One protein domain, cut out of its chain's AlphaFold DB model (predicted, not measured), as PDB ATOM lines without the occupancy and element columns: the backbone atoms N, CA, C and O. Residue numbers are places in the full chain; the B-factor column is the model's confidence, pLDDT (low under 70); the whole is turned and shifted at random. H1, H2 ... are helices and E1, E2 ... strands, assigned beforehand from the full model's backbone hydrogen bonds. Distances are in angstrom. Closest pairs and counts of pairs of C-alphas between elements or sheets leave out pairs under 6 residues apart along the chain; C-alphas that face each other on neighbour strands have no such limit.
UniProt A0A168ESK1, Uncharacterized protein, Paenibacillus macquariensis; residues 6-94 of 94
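This is residues 6 to 94 of the 94 residues of an uncharacterized protein of Paenibacillus macquariensis (UniProt A0A168ESK1). A small antiparallel sheet of three strands, E1, E2 and E3, packs with one face on the first part of one long straight helix, H3, by that helix's residues 55 to 74; the sheet's other face is bare of helices. H3 makes the longest axis, and residues 79 to 94, of which 79 to 92 belong to H3, stick out free past the sheet, while the two very short helices H1 and H2 lie off the sheet. The printed part has 89 residues, with three named helices and three named strands in the order H1 E1 E2 E3 H2 H3, the sheet running E1 - E2 - E3; the class is mixed, helices and strands. The whole is a rod of 67 by 24 by 16 A, only just extended, close to loose, with a radius of gyration of the C-alphas of 18.5 A.

H1, residues 6 to 9, is not on the sheet and has a tight link to E1, residues 13 to 21. E1 and E2, residues 24 to 30, form a hairpin, antiparallel at 162 degrees, with N 18 and O 26 2.9 A apart, within hydrogen-bond range. H1 and E2 are only just apart, their closest C-alphas at 8.0 A. E2 and E3, residues 38 to 43, form a second hairpin, antiparallel at 161 degrees, with N 27 and O 40 within hydrogen-bond range at 2.9 A. E1, E2 and E3 are a meander, each strand the antiparallel neighbour of the one before; E1 and E3 are its edge strands. H2, residues 46 to 50, is not on the sheet. H3, residues 55 to 92, is on the sheet at a height over the sheet of 6.7 A; H3 and the sheet E1 E2 E3 are two layers, a helix on one face of a sheet. It lies over E2 and only just over E3, on which 3 of its C-alphas fall, and runs along the strands, at 9 degrees to E2 on the local plane. The closest C-alphas of E1 and H3 are those of His 13 and Cys 70, 5.7 A; of E3 and H3, Val 42 and Thr 59, 6.3 A. H2 and H3 are only just apart, closest 8.4 A. Every O i to N i+4 pair is within hydrogen-bond range in H2 and H3; H1 is too short for one.

H1 begins at C-alpha 6, (-16.368, 64.942, 25.323). E1 is 23.5 A long, E2 20.1 A and E3 16.4 A. H3 is 54.9 A long, from C-alpha 55 at (-34.483, 79.104, 1.548) to C-alpha 92 at (-23.034, 45.664, 43.613).

The two C-alphas farthest apart are those of Ile 50 and Thr 94, 67.1 A. The printed part has no cut and no long link. pLDDT is under 70 at residues 6 to 9, 35 to 37 and 93 to 94.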
ATOM      1  N   LEU A   6     -16.188  66.401  25.314       43.00
ATOM      2  CA  LEU A   6     -16.368  64.942  25.323       43.00
ATOM      3  C   LEU A   6     -17.826  64.536  25.570       43.00
ATOM      4  O   LEU A   6     -18.293  63.554  25.002       43.00
ATOM      5  N   ALA A   7     -18.581  65.316  26.345       49.50
ATOM      6  CA  ALA A   7     -20.018  65.081  26.511       49.50
ATOM      7  C   ALA A   7     -20.806  65.242  25.194       49.50
ATOM      8  O   ALA A   7     -21.897  64.690  25.049       49.50
ATOM      9  N   ASN A   8     -20.258  65.988  24.227       58.75
ATOM     10  CA  ASN A   8     -20.958  66.362  23.001       58.75
ATOM     11  C   ASN A   8     -20.754  65.360  21.848       58.75
ATOM     12  O   ASN A   8     -21.609  65.259  20.971       58.75
ATOM     13  N   ILE A   9     -19.672  64.567  21.861       65.25
ATOM     14  CA  ILE A   9     -19.409  63.554  20.816       65.25
ATOM     15  C   ILE A   9     -20.320  62.321  20.924       65.25
ATOM     16  O   ILE A   9     -20.550  61.642  19.924       65.25
ATOM     17  N   PHE A  10     -20.880  62.053  22.107       76.62
ATOM     18  CA  PHE A  10     -21.825  60.952  22.342       76.62
ATOM     19  C   PHE A  10     -23.294  61.381  22.246       76.62
ATOM     20  O   PHE A  10     -24.189  60.560  22.436       76.62
ATOM     21  N   ARG A  11     -23.561  62.655  21.945       84.62
ATOM     22  CA  ARG A  11     -24.915  63.207  21.860       84.62
ATOM     23  C   ARG A  11     -25.260  63.586  20.430       84.62
ATOM     24  O   ARG A  11     -24.431  64.097  19.682       84.62
ATOM     25  N   TRP A  12     -26.521  63.377  20.071       90.12
ATOM     26  CA  TRP A  12     -27.081  63.856  18.816       90.12
ATOM     27  C   TRP A  12     -27.018  65.380  18.786       90.12
ATOM     28  O   TRP A  12     -27.518  66.035  19.706       90.12
ATOM     29  N   HIS A  13     -26.445  65.956  17.733       88.31
ATOM     30  CA  HIS A  13     -26.402  67.405  17.560       88.31
ATOM     31  C   HIS A  13     -26.344  67.804  16.084       88.31
ATOM     32  O   HIS A  13     -26.043  67.001  15.205       88.31
ATOM     33  N   ILE A  14     -26.672  69.065  15.807       90.44
ATOM     34  CA  ILE A  14     -26.487  69.646  14.478       90.44
ATOM     35  C   ILE A  14     -25.024  70.057  14.363       90.44
ATOM     36  O   ILE A  14     -24.570  70.926  15.099       90.44
ATOM     37  N   GLU A  15     -24.297  69.430  13.446       89.19
ATOM     38  CA  GLU A  15     -22.875  69.697  13.229       89.19
ATOM     39  C   GLU A  15     -22.691  70.981  12.416       89.19
ATOM     40  O   GLU A  15     -21.893  71.853  12.757       89.19
ATOM     41  N   ARG A  16     -23.443  71.109  11.315       89.50
ATOM     42  CA  ARG A  16     -23.318  72.245  10.401       89.50
ATOM     43  C   ARG A  16     -24.583  72.458   9.584       89.50
ATOM     44  O   ARG A  16     -25.216  71.507   9.139       89.50
ATOM     45  N   VAL A  17     -24.885  73.720   9.295       92.31
ATOM     46  CA  VAL A  17     -25.850  74.122   8.264       92.31
ATOM     47  C   VAL A  17     -25.079  74.804   7.138       92.31
ATOM     48  O   VAL A  17     -24.118  75.533   7.384       92.31
ATOM     49  N   SER A  18     -25.409  74.514   5.884       92.94
ATOM     50  CA  SER A  18     -24.742  75.117   4.725       92.94
ATOM     51  C   SER A  18     -25.737  75.384   3.611       92.94
ATOM     52  O   SER A  18     -26.447  74.478   3.192       92.94
ATOM     53  N   PHE A  19     -25.766  76.617   3.120       92.50
ATOM     54  CA  PHE A  19     -26.524  76.986   1.930       92.50
ATOM     55  C   PHE A  19     -25.683  76.641   0.705       92.50
ATOM     56  O   PHE A  19     -24.552  77.103   0.577       92.50
ATOM     57  N   THR A  20     -26.200  75.763  -0.148       91.81
ATOM     58  CA  THR A  20     -25.490  75.294  -1.345       91.81
ATOM     59  C   THR A  20     -25.915  76.056  -2.594       91.81
ATOM     60  O   THR A  20     -25.155  76.121  -3.552       91.81
ATOM     61  N   SER A  21     -27.106  76.659  -2.584       91.00
ATOM     62  CA  SER A  21     -27.577  77.577  -3.619       91.00
ATOM     63  C   SER A  21     -28.684  78.481  -3.066       91.00
ATOM     64  O   SER A  21     -29.149  78.282  -1.942       91.00
ATOM     65  N   ALA A  22     -29.175  79.418  -3.882       89.12
ATOM     66  CA  ALA A  22     -30.345  80.239  -3.554       89.12
ATOM     67  C   ALA A  22     -31.633  79.421  -3.310       89.12
ATOM     68  O   ALA A  22     -32.621  79.945  -2.805       89.12
ATOM     69  N   SER A  23     -31.651  78.136  -3.675       92.56
ATOM     70  CA  SER A  23     -32.807  77.251  -3.515       92.56
ATOM     71  C   SER A  23     -32.508  75.973  -2.745       92.56
ATOM     72  O   SER A  23     -33.390  75.116  -2.646       92.56
ATOM     73  N   SER A  24     -31.307  75.817  -2.188       93.12
ATOM     74  CA  SER A  24     -30.935  74.597  -1.481       93.12
ATOM     75  C   SER A  24     -30.009  74.838  -0.299       93.12
ATOM     76  O   SER A  24     -29.081  75.645  -0.345       93.12
ATOM     77  N   SER A  25     -30.222  74.061   0.755       93.69
ATOM     78  CA  SER A  25     -29.333  73.983   1.904       93.69
ATOM     79  C   SER A  25     -29.208  72.544   2.399       93.69
ATOM     80  O   SER A  25     -30.006  71.665   2.069       93.69
ATOM     81  N   VAL A  26     -28.162  72.294   3.173       93.81
ATOM     82  CA  VAL A  26     -27.851  70.997   3.764       93.81
ATOM     83  C   VAL A  26     -27.637  71.190   5.253       93.81
ATOM     84  O   VAL A  26     -26.866  72.052   5.678       93.81
ATOM     85  N   ILE A  27     -28.307  70.363   6.046       92.81
ATOM     86  CA  ILE A  27     -28.127  70.269   7.493       92.81
ATOM     87  C   ILE A  27     -27.404  68.953   7.761       92.81
ATOM     88  O   ILE A  27     -27.929  67.882   7.456       92.81
ATOM     89  N   LYS A  28     -26.194  69.033   8.309       90.62
ATOM     90  CA  LYS A  28     -25.418  67.880   8.762       90.62
ATOM     91  C   LYS A  28     -25.726  67.600  10.224       90.62
ATOM     92  O   LYS A  28     -25.657  68.508  11.057       90.62
ATOM     93  N   LEU A  29     -26.063  66.353  10.515       88.31
ATOM     94  CA  LEU A  29     -26.324  65.865  11.859       88.31
ATOM     95  C   LEU A  29     -25.201  64.928  12.283       88.31
ATOM     96  O   LEU A  29     -24.798  64.039  11.532       88.31
ATOM     97  N   HIS A  30     -24.754  65.110  13.517       87.62
ATOM     98  CA  HIS A  30     -23.924  64.136  14.194       87.62
ATOM     99  C   HIS A  30     -24.822  63.112  14.881       87.62
ATOM    100  O   HIS A  30     -25.666  63.475  15.709       87.62
ATOM    101  N   ILE A  31     -24.633  61.841  14.532       85.94
ATOM    102  CA  ILE A  31     -25.329  60.710  15.139       85.94
ATOM    103  C   ILE A  31     -24.286  59.848  15.859       85.94
ATOM    104  O   ILE A  31     -23.426  59.258  15.203       85.94
ATOM    105  N   PRO A  32     -24.336  59.753  17.196       81.31
ATOM    106  CA  PRO A  32     -23.384  58.949  17.951       81.31
ATOM    107  C   PRO A  32     -23.525  57.460  17.607       81.31
ATOM    108  O   PRO A  32     -24.633  56.943  17.472       81.31
ATOM    109  N   GLY A  33     -22.392  56.766  17.473       74.06
ATOM    110  CA  GLY A  33     -22.344  55.325  17.186       74.06
ATOM    111  C   GLY A  33     -22.576  54.941  15.721       74.06
ATOM    112  O   GLY A  33     -22.455  53.767  15.380       74.06
ATOM    113  N   VAL A  34     -22.857  55.906  14.841       74.38
ATOM    114  CA  VAL A  34     -22.960  55.683  13.395       74.38
ATOM    115  C   VAL A  34     -21.749  56.326  12.728       74.38
ATOM    116  O   VAL A  34     -21.520  57.523  12.861       74.38
ATOM    117  N   ASN A  35     -20.967  55.543  11.982       58.97
ATOM    118  CA  ASN A  35     -19.766  56.040  11.291       58.97
ATOM    119  C   ASN A  35     -20.096  56.932  10.066       58.97
ATOM    120  O   ASN A  35     -19.208  57.346   9.325       58.97
ATOM    121  N   GLN A  36     -21.382  57.203   9.823       58.75
ATOM    122  CA  GLN A  36     -21.902  58.023   8.733       58.75
ATOM    123  C   GLN A  36     -22.565  59.288   9.291       58.75
ATOM    124  O   GLN A  36     -23.443  59.216  10.149       58.75
ATOM    125  N   GLN A  37     -22.163  60.447   8.764       66.38
ATOM    126  CA  GLN A  37     -22.853  61.719   8.988       66.38
ATOM    127  C   GLN A  37     -24.194  61.698   8.248       66.38
ATOM    128  O   GLN A  37     -24.207  61.586   7.018       66.38
ATOM    129  N   ASP A  38     -25.304  61.858   8.967       81.25
ATOM    130  CA  ASP A  38     -26.610  61.994   8.326       81.25
ATOM    131  C   ASP A  38     -26.772  63.411   7.762       81.25
ATOM    132  O   ASP A  38     -26.387  64.415   8.378       81.25
ATOM    133  N   ARG A  39     -27.305  63.502   6.543       85.19
ATOM    134  CA  ARG A  39     -27.430  64.760   5.803       85.19
ATOM    135  C   ARG A  39     -28.871  64.969   5.396       85.19
ATOM    136  O   ARG A  39     -29.419  64.236   4.578       85.19
ATOM    137  N   LYS A  40     -29.456  66.054   5.890       87.44
ATOM    138  CA  LYS A  40     -30.789  66.485   5.492       87.44
ATOM    139  C   LYS A  40     -30.699  67.599   4.463       87.44
ATOM    140  O   LYS A  40     -30.304  68.719   4.784       87.44
ATOM    141  N   ASN A  41     -31.113  67.293   3.239       90.56
ATOM    142  CA  ASN A  41     -31.220  68.273   2.165       90.56
ATOM    143  C   ASN A  41     -32.549  69.032   2.279       90.56
ATOM    144  O   ASN A  41     -33.616  68.432   2.414       90.56
ATOM    145  N   VAL A  42     -32.485  70.357   2.211       90.75
ATOM    146  CA  VAL A  42     -33.637  71.256   2.169       90.75
ATOM    147  C   VAL A  42     -33.626  71.937   0.811       90.75
ATOM    148  O   VAL A  42     -32.641  72.565   0.438       90.75
ATOM    149  N   ILE A  43     -34.714  71.800   0.060       92.44
ATOM    150  CA  ILE A  43     -34.848  72.347  -1.293       92.44
ATOM    151  C   ILE A  43     -36.116  73.198  -1.346       92.44
ATOM    152  O   ILE A  43     -37.160  72.770  -0.843       92.44
ATOM    153  N   LEU A  44     -36.043  74.386  -1.945       89.56
ATOM    154  CA  LEU A  44     -37.218  75.192  -2.279       89.56
ATOM    155  C   LEU A  44     -37.984  74.540  -3.431       89.56
ATOM    156  O   LEU A  44     -37.493  74.463  -4.559       89.56
ATOM    157  N   GLY A  45     -39.201  74.089  -3.142       89.38
ATOM    158  CA  GLY A  45     -40.135  73.612  -4.150       89.38
ATOM    159  C   GLY A  45     -40.859  74.767  -4.841       89.38
ATOM    160  O   GLY A  45     -40.788  75.922  -4.422       89.38
ATOM    161  N   ILE A  46     -41.612  74.440  -5.890       88.06
ATOM    162  CA  ILE A  46     -42.416  75.418  -6.643       88.06
ATOM    163  C   ILE A  46     -43.440  76.105  -5.725       88.06
ATOM    164  O   ILE A  46     -43.583  77.322  -5.764       88.06
ATOM    165  N   ILE A  47     -44.095  75.346  -4.841       91.12
ATOM    166  CA  ILE A  47     -45.090  75.879  -3.894       91.12
ATOM    167  C   ILE A  47     -44.463  76.881  -2.917       91.12
ATOM    168  O   ILE A  47     -45.083  77.894  -2.606       91.12
ATOM    169  N   ASP A  48     -43.240  76.627  -2.446       88.50
ATOM    170  CA  ASP A  48     -42.553  77.539  -1.524       88.50
ATOM    171  C   ASP A  48     -42.261  78.878  -2.207       88.50
ATOM    172  O   ASP A  48     -42.518  79.931  -1.631       88.50
ATOM    173  N   LYS A  49     -41.825  78.830  -3.474       86.31
ATOM    174  CA  LYS A  49     -41.595  80.029  -4.290       86.31
ATOM    175  C   LYS A  49     -42.878  80.823  -4.517       86.31
ATOM    176  O   LYS A  49     -42.862  82.039  -4.374       86.31
ATOM    177  N   ILE A  50     -43.990  80.146  -4.817       92.31
ATOM    178  CA  ILE A  50     -45.306  80.793  -4.981       92.31
ATOM    179  C   ILE A  50     -45.734  81.501  -3.688       92.31
ATOM    180  O   ILE A  50     -46.331  82.570  -3.734       92.31
ATOM    181  N   ARG A  51     -45.408  80.924  -2.529       91.69
ATOM    182  CA  ARG A  51     -45.710  81.501  -1.211       91.69
ATOM    183  C   ARG A  51     -44.714  82.576  -0.763       91.69
ATOM    184  O   ARG A  51     -44.872  83.091   0.337       91.69
ATOM    185  N   GLY A  52     -43.701  82.891  -1.571       92.25
ATOM    186  CA  GLY A  52     -42.650  83.845  -1.215       92.25
ATOM    187  C   GLY A  52     -41.716  83.364  -0.101       92.25
ATOM    188  O   GLY A  52     -41.028  84.184   0.494       92.25
ATOM    189  N   VAL A  53     -41.684  82.058   0.191       93.69
ATOM    190  CA  VAL A  53     -40.840  81.487   1.249       93.69
ATOM    191  C   VAL A  53     -39.392  81.431   0.781       93.69
ATOM    192  O   VAL A  53     -39.091  80.881  -0.284       93.69
ATOM    193  N   THR A  54     -38.485  81.946   1.607       93.62
ATOM    194  CA  THR A  54     -37.049  81.931   1.313       93.62
ATOM    195  C   THR A  54     -36.396  80.612   1.727       93.62
ATOM    196  O   THR A  54     -36.929  79.830   2.530       93.62
ATOM    197  N   ILE A  55     -35.215  80.317   1.169       93.44
ATOM    198  CA  ILE A  55     -34.483  79.104   1.548       93.44
ATOM    199  C   ILE A  55     -34.052  79.191   3.014       93.44
ATOM    200  O   ILE A  55     -34.063  78.177   3.707       93.44
ATOM    201  N   GLU A  56     -33.744  80.384   3.515       93.06
ATOM    202  CA  GLU A  56     -33.388  80.668   4.901       93.06
ATOM    203  C   GLU A  56     -34.527  80.310   5.854       93.06
ATOM    204  O   GLU A  56     -34.312  79.559   6.807       93.06
ATOM    205  N   GLU A  57     -35.749  80.761   5.570       93.81
ATOM    206  CA  GLU A  57     -36.936  80.461   6.379       93.81
ATOM    207  C   GLU A  57     -37.229  78.960   6.413       93.81
ATOM    208  O   GLU A  57     -37.418  78.360   7.480       93.81
ATOM    209  N   LYS A  58     -37.206  78.318   5.240       94.06
ATOM    210  CA  LYS A  58     -37.442  76.877   5.132       94.06
ATOM    211  C   LYS A  58     -36.356  76.075   5.850       94.06
ATOM    212  O   LYS A  58     -36.654  75.090   6.532       94.06
ATOM    213  N   THR A  59     -35.104  76.512   5.734       94.50
ATOM    214  CA  THR A  59     -33.958  75.907   6.420       94.50
ATOM    215  C   THR A  59     -34.081  76.075   7.926       94.50
ATOM    216  O   THR A  59     -33.900  75.101   8.651       94.50
ATOM    217  N   LEU A  60     -34.473  77.253   8.414       95.19
ATOM    218  CA  LEU A  60     -34.676  77.512   9.839       95.19
ATOM    219  C   LEU A  60     -35.738  76.582  10.438       95.19
ATOM    220  O   LEU A  60     -35.538  76.013  11.513       95.19
ATOM    221  N   LEU A  61     -36.855  76.372   9.735       94.56
ATOM    222  CA  LEU A  61     -37.880  75.411  10.153       94.56
ATOM    223  C   LEU A  61     -37.338  73.978  10.192       94.56
ATOM    224  O   LEU A  61     -37.616  73.230  11.133       94.56
ATOM    225  N   ALA A  62     -36.548  73.588   9.191       93.94
ATOM    226  CA  ALA A  62     -35.918  72.275   9.156       93.94
ATOM    227  C   ALA A  62     -34.909  72.088  10.303       93.94
ATOM    228  O   ALA A  62     -34.933  71.039  10.948       93.94
ATOM    229  N   VAL A  63     -34.106  73.111  10.610       94.06
ATOM    230  CA  VAL A  63     -33.166  73.146  11.742       94.06
ATOM    231  C   VAL A  63     -33.906  72.973  13.062       94.06
ATOM    232  O   VAL A  63     -33.549  72.091  13.836       94.06
ATOM    233  N   LYS A  64     -34.988  73.727  13.302       94.56
ATOM    234  CA  LYS A  64     -35.804  73.586  14.523       94.56
ATOM    235  C   LYS A  64     -36.334  72.161  14.697       94.56
ATOM    236  O   LYS A  64     -36.269  71.606  15.792       94.56
ATOM    237  N   ARG A  65     -36.816  71.539  13.614       93.81
ATOM    238  CA  ARG A  65     -37.274  70.137  13.638       93.81
ATOM    239  C   ARG A  65     -36.133  69.171  13.957       93.81
ATOM    240  O   ARG A  65     -36.317  68.268  14.766       93.81
ATOM    241  N   CYS A  66     -34.964  69.362  13.350       90.94
ATOM    242  CA  CYS A  66     -33.775  68.563  13.643       90.94
ATOM    243  C   CYS A  66     -33.337  68.713  15.104       90.94
ATOM    244  O   CYS A  66     -33.103  67.709  15.766       90.94
ATOM    245  N   GLN A  67     -33.327  69.934  15.638       91.75
ATOM    246  CA  GLN A  67     -32.984  70.194  17.035       91.75
ATOM    247  C   GLN A  67     -33.934  69.467  17.998       91.75
ATOM    248  O   GLN A  67     -33.487  68.859  18.968       91.75
ATOM    249  N   ALA A  68     -35.238  69.476  17.709       93.38
ATOM    250  CA  ALA A  68     -36.221  68.742  18.503       93.38
ATOM    251  C   ALA A  68     -35.960  67.225  18.492       93.38
ATOM    252  O   ALA A  68     -36.069  66.571  19.531       93.38
ATOM    253  N   ILE A  69     -35.569  66.667  17.340       91.38
ATOM    254  CA  ILE A  69     -35.191  65.251  17.224       91.38
ATOM    255  C   ILE A  69     -33.945  64.957  18.064       91.38
ATOM    256  O   ILE A  69     -33.977  64.011  18.851       91.38
ATOM    257  N   CYS A  70     -32.895  65.776  17.947       89.75
ATOM    258  CA  CYS A  70     -31.667  65.624  18.729       89.75
ATOM    259  C   CYS A  70     -31.957  65.648  20.234       89.75
ATOM    260  O   CYS A  70     -31.543  64.747  20.957       89.75
ATOM    261  N   ASN A  71     -32.742  66.621  20.701       91.06
ATOM    262  CA  ASN A  71     -33.114  66.732  22.112       91.06
ATOM    263  C   ASN A  71     -33.888  65.503  22.601       91.06
ATOM    264  O   ASN A  71     -33.614  64.994  23.685       91.06
ATOM    265  N   ARG A  72     -34.837  64.999  21.799       93.62
ATOM    266  CA  ARG A  72     -35.589  63.787  22.141       93.62
ATOM    267  C   ARG A  72     -34.666  62.574  22.258       93.62
ATOM    268  O   ARG A  72     -34.757  61.852  23.243       93.62
ATOM    269  N   LYS A  73     -33.760  62.378  21.296       90.06
ATOM    270  CA  LYS A  73     -32.807  61.260  21.308       90.06
ATOM    271  C   LYS A  73     -31.815  61.337  22.458       90.06
ATOM    272  O   LYS A  73     -31.567  60.329  23.105       90.06
ATOM    273  N   ASN A  74     -31.327  62.529  22.778       89.94
ATOM    274  CA  ASN A  74     -30.467  62.718  23.941       89.94
ATOM    275  C   ASN A  74     -31.212  62.439  25.251       89.94
ATOM    276  O   ASN A  74     -30.642  61.829  26.143       89.94
ATOM    277  N   LYS A  75     -32.499  62.791  25.349       91.12
ATOM    278  CA  LYS A  75     -33.313  62.458  26.526       91.12
ATOM    279  C   LYS A  75     -33.536  60.949  26.676       91.12
ATOM    280  O   LYS A  75     -33.505  60.446  27.794       91.12
ATOM    281  N   GLU A  76     -33.771  60.237  25.573       89.19
ATOM    282  CA  GLU A  76     -33.848  58.766  25.569       89.19
ATOM    283  C   GLU A  76     -32.522  58.148  26.058       89.19
ATOM    284  O   GLU A  76     -32.540  57.242  26.890       89.19
ATOM    285  N   LEU A  77     -31.379  58.685  25.609       87.31
ATOM    286  CA  LEU A  77     -30.051  58.272  26.078       87.31
ATOM    287  C   LEU A  77     -29.861  58.544  27.576       87.31
ATOM    288  O   LEU A  77     -29.504  57.627  28.309       87.31
ATOM    289  N   ASP A  78     -30.186  59.750  28.049       88.25
ATOM    290  CA  ASP A  78     -30.082  60.118  29.469       88.25
ATOM    291  C   ASP A  78     -30.918  59.170  30.360       88.25
ATOM    292  O   ASP A  78     -30.511  58.784  31.460       88.25
ATOM    293  N   GLN A  79     -32.101  58.758  29.887       87.94
ATOM    294  CA  GLN A  79     -32.948  57.789  30.590       87.94
ATOM    295  C   GLN A  79     -32.315  56.393  30.631       87.94
ATOM    296  O   GLN A  79     -32.323  55.752  31.685       87.94
ATOM    297  N   ALA A  80     -31.751  55.930  29.515       85.44
ATOM    298  CA  ALA A  80     -31.070  54.640  29.436       85.44
ATOM    299  C   ALA A  80     -29.818  54.586  30.327       85.44
ATOM    300  O   ALA A  80     -29.611  53.603  31.044       85.44
ATOM    301  N   GLU A  81     -29.021  55.658  30.357       86.12
ATOM    302  CA  GLU A  81     -27.852  55.787  31.235       86.12
ATOM    303  C   GLU A  81     -28.250  55.715  32.715       86.12
ATOM    304  O   GLU A  81     -27.616  55.009  33.508       86.12
ATOM    305  N   LYS A  82     -29.348  56.385  33.089       87.81
ATOM    306  CA  LYS A  82     -29.873  56.350  34.458       87.81
ATOM    307  C   LYS A  82     -30.350  54.953  34.860       87.81
ATOM    308  O   LYS A  82     -30.034  54.500  35.958       87.81
ATOM    309  N   MET A  83     -31.081  54.259  33.984       84.75
ATOM    310  CA  MET A  83     -31.518  52.880  34.238       84.75
ATOM    311  C   MET A  83     -30.323  51.940  34.414       84.75
ATOM    312  O   MET A  83     -30.279  51.182  35.378       84.75
ATOM    313  N   THR A  84     -29.328  52.046  33.531       84.94
ATOM    314  CA  THR A  84     -28.117  51.214  33.577       84.94
ATOM    315  C   THR A  84     -27.326  51.447  34.864       84.94
ATOM    316  O   THR A  84     -26.890  50.496  35.508       84.94
ATOM    317  N   SER A  85     -27.195  52.707  35.287       83.31
ATOM    318  CA  SER A  85     -26.509  53.064  36.536       83.31
ATOM    319  C   SER A  85     -27.217  52.493  37.769       83.31
ATOM    320  O   SER A  85     -26.563  51.942  38.651       83.31
ATOM    321  N   ASN A  86     -28.553  52.565  37.814       84.38
ATOM    322  CA  ASN A  86     -29.340  51.970  38.897       84.38
ATOM    323  C   ASN A  86     -29.191  50.445  38.941       84.38
ATOM    324  O   ASN A  86     -29.056  49.872  40.019       84.38
ATOM    325  N   PHE A  87     -29.193  49.794  37.775       82.81
ATOM    326  CA  PHE A  87     -29.031  48.347  37.674       82.81
ATOM    327  C   PHE A  87     -27.648  47.899  38.159       82.81
ATOM    328  O   PHE A  87     -27.533  46.936  38.910       82.81
ATOM    329  N   LYS A  88     -26.597  48.642  37.790       81.50
ATOM    330  CA  LYS A  88     -25.231  48.376  38.251       81.50
ATOM    331  C   LYS A  88     -25.118  48.473  39.773       81.50
ATOM    332  O   LYS A  88     -24.548  47.586  40.391       81.50
ATOM    333  N   LYS A  89     -25.721  49.506  40.368       80.75
ATOM    334  CA  LYS A  89     -25.741  49.679  41.823       80.75
ATOM    335  C   LYS A  89     -26.446  48.515  42.534       80.75
ATOM    336  O   LYS A  89     -25.936  48.018  43.525       80.75
ATOM    337  N   TYR A  90     -27.569  48.040  41.994       79.31
ATOM    338  CA  TYR A  90     -28.288  46.883  42.542       79.31
ATOM    339  C   TYR A  90     -27.451  45.591  42.510       79.31
ATOM    340  O   TYR A  90     -27.459  44.820  43.463       79.31
ATOM    341  N   MET A  91     -26.687  45.380  41.433       75.88
ATOM    342  CA  MET A  91     -25.778  44.235  41.289       75.88
ATOM    343  C   MET A  91     -24.555  44.295  42.216       75.88
ATOM    344  O   MET A  91     -23.958  43.260  42.475       75.88
ATOM    345  N   GLU A  92     -24.150  45.482  42.671       72.94
ATOM    346  CA  GLU A  92     -23.034  45.664  43.613       72.94
ATOM    347  C   GLU A  92     -23.475  45.521  45.083       72.94
ATOM    348  O   GLU A  92     -22.640  45.293  45.955       72.94
ATOM    349  N   GLU A  93     -24.776  45.656  45.364       67.69
ATOM    350  CA  GLU A  93     -25.372  45.520  46.703       67.69
ATOM    351  C   GLU A  93     -25.868  44.089  47.015       67.69
ATOM    352  O   GLU A  93     -26.254  43.824  48.154       67.69
ATOM    353  N   THR A  94     -25.852  43.178  46.030       54.06
ATOM    354  CA  THR A  94     -26.241  41.755  46.159       54.06
ATOM    355  C   THR A  94     -25.013  40.855  46.133       54.06
ATOM    356  O   THR A  94     -24.966  39.903  46.942       54.06
TER     357      THR A  94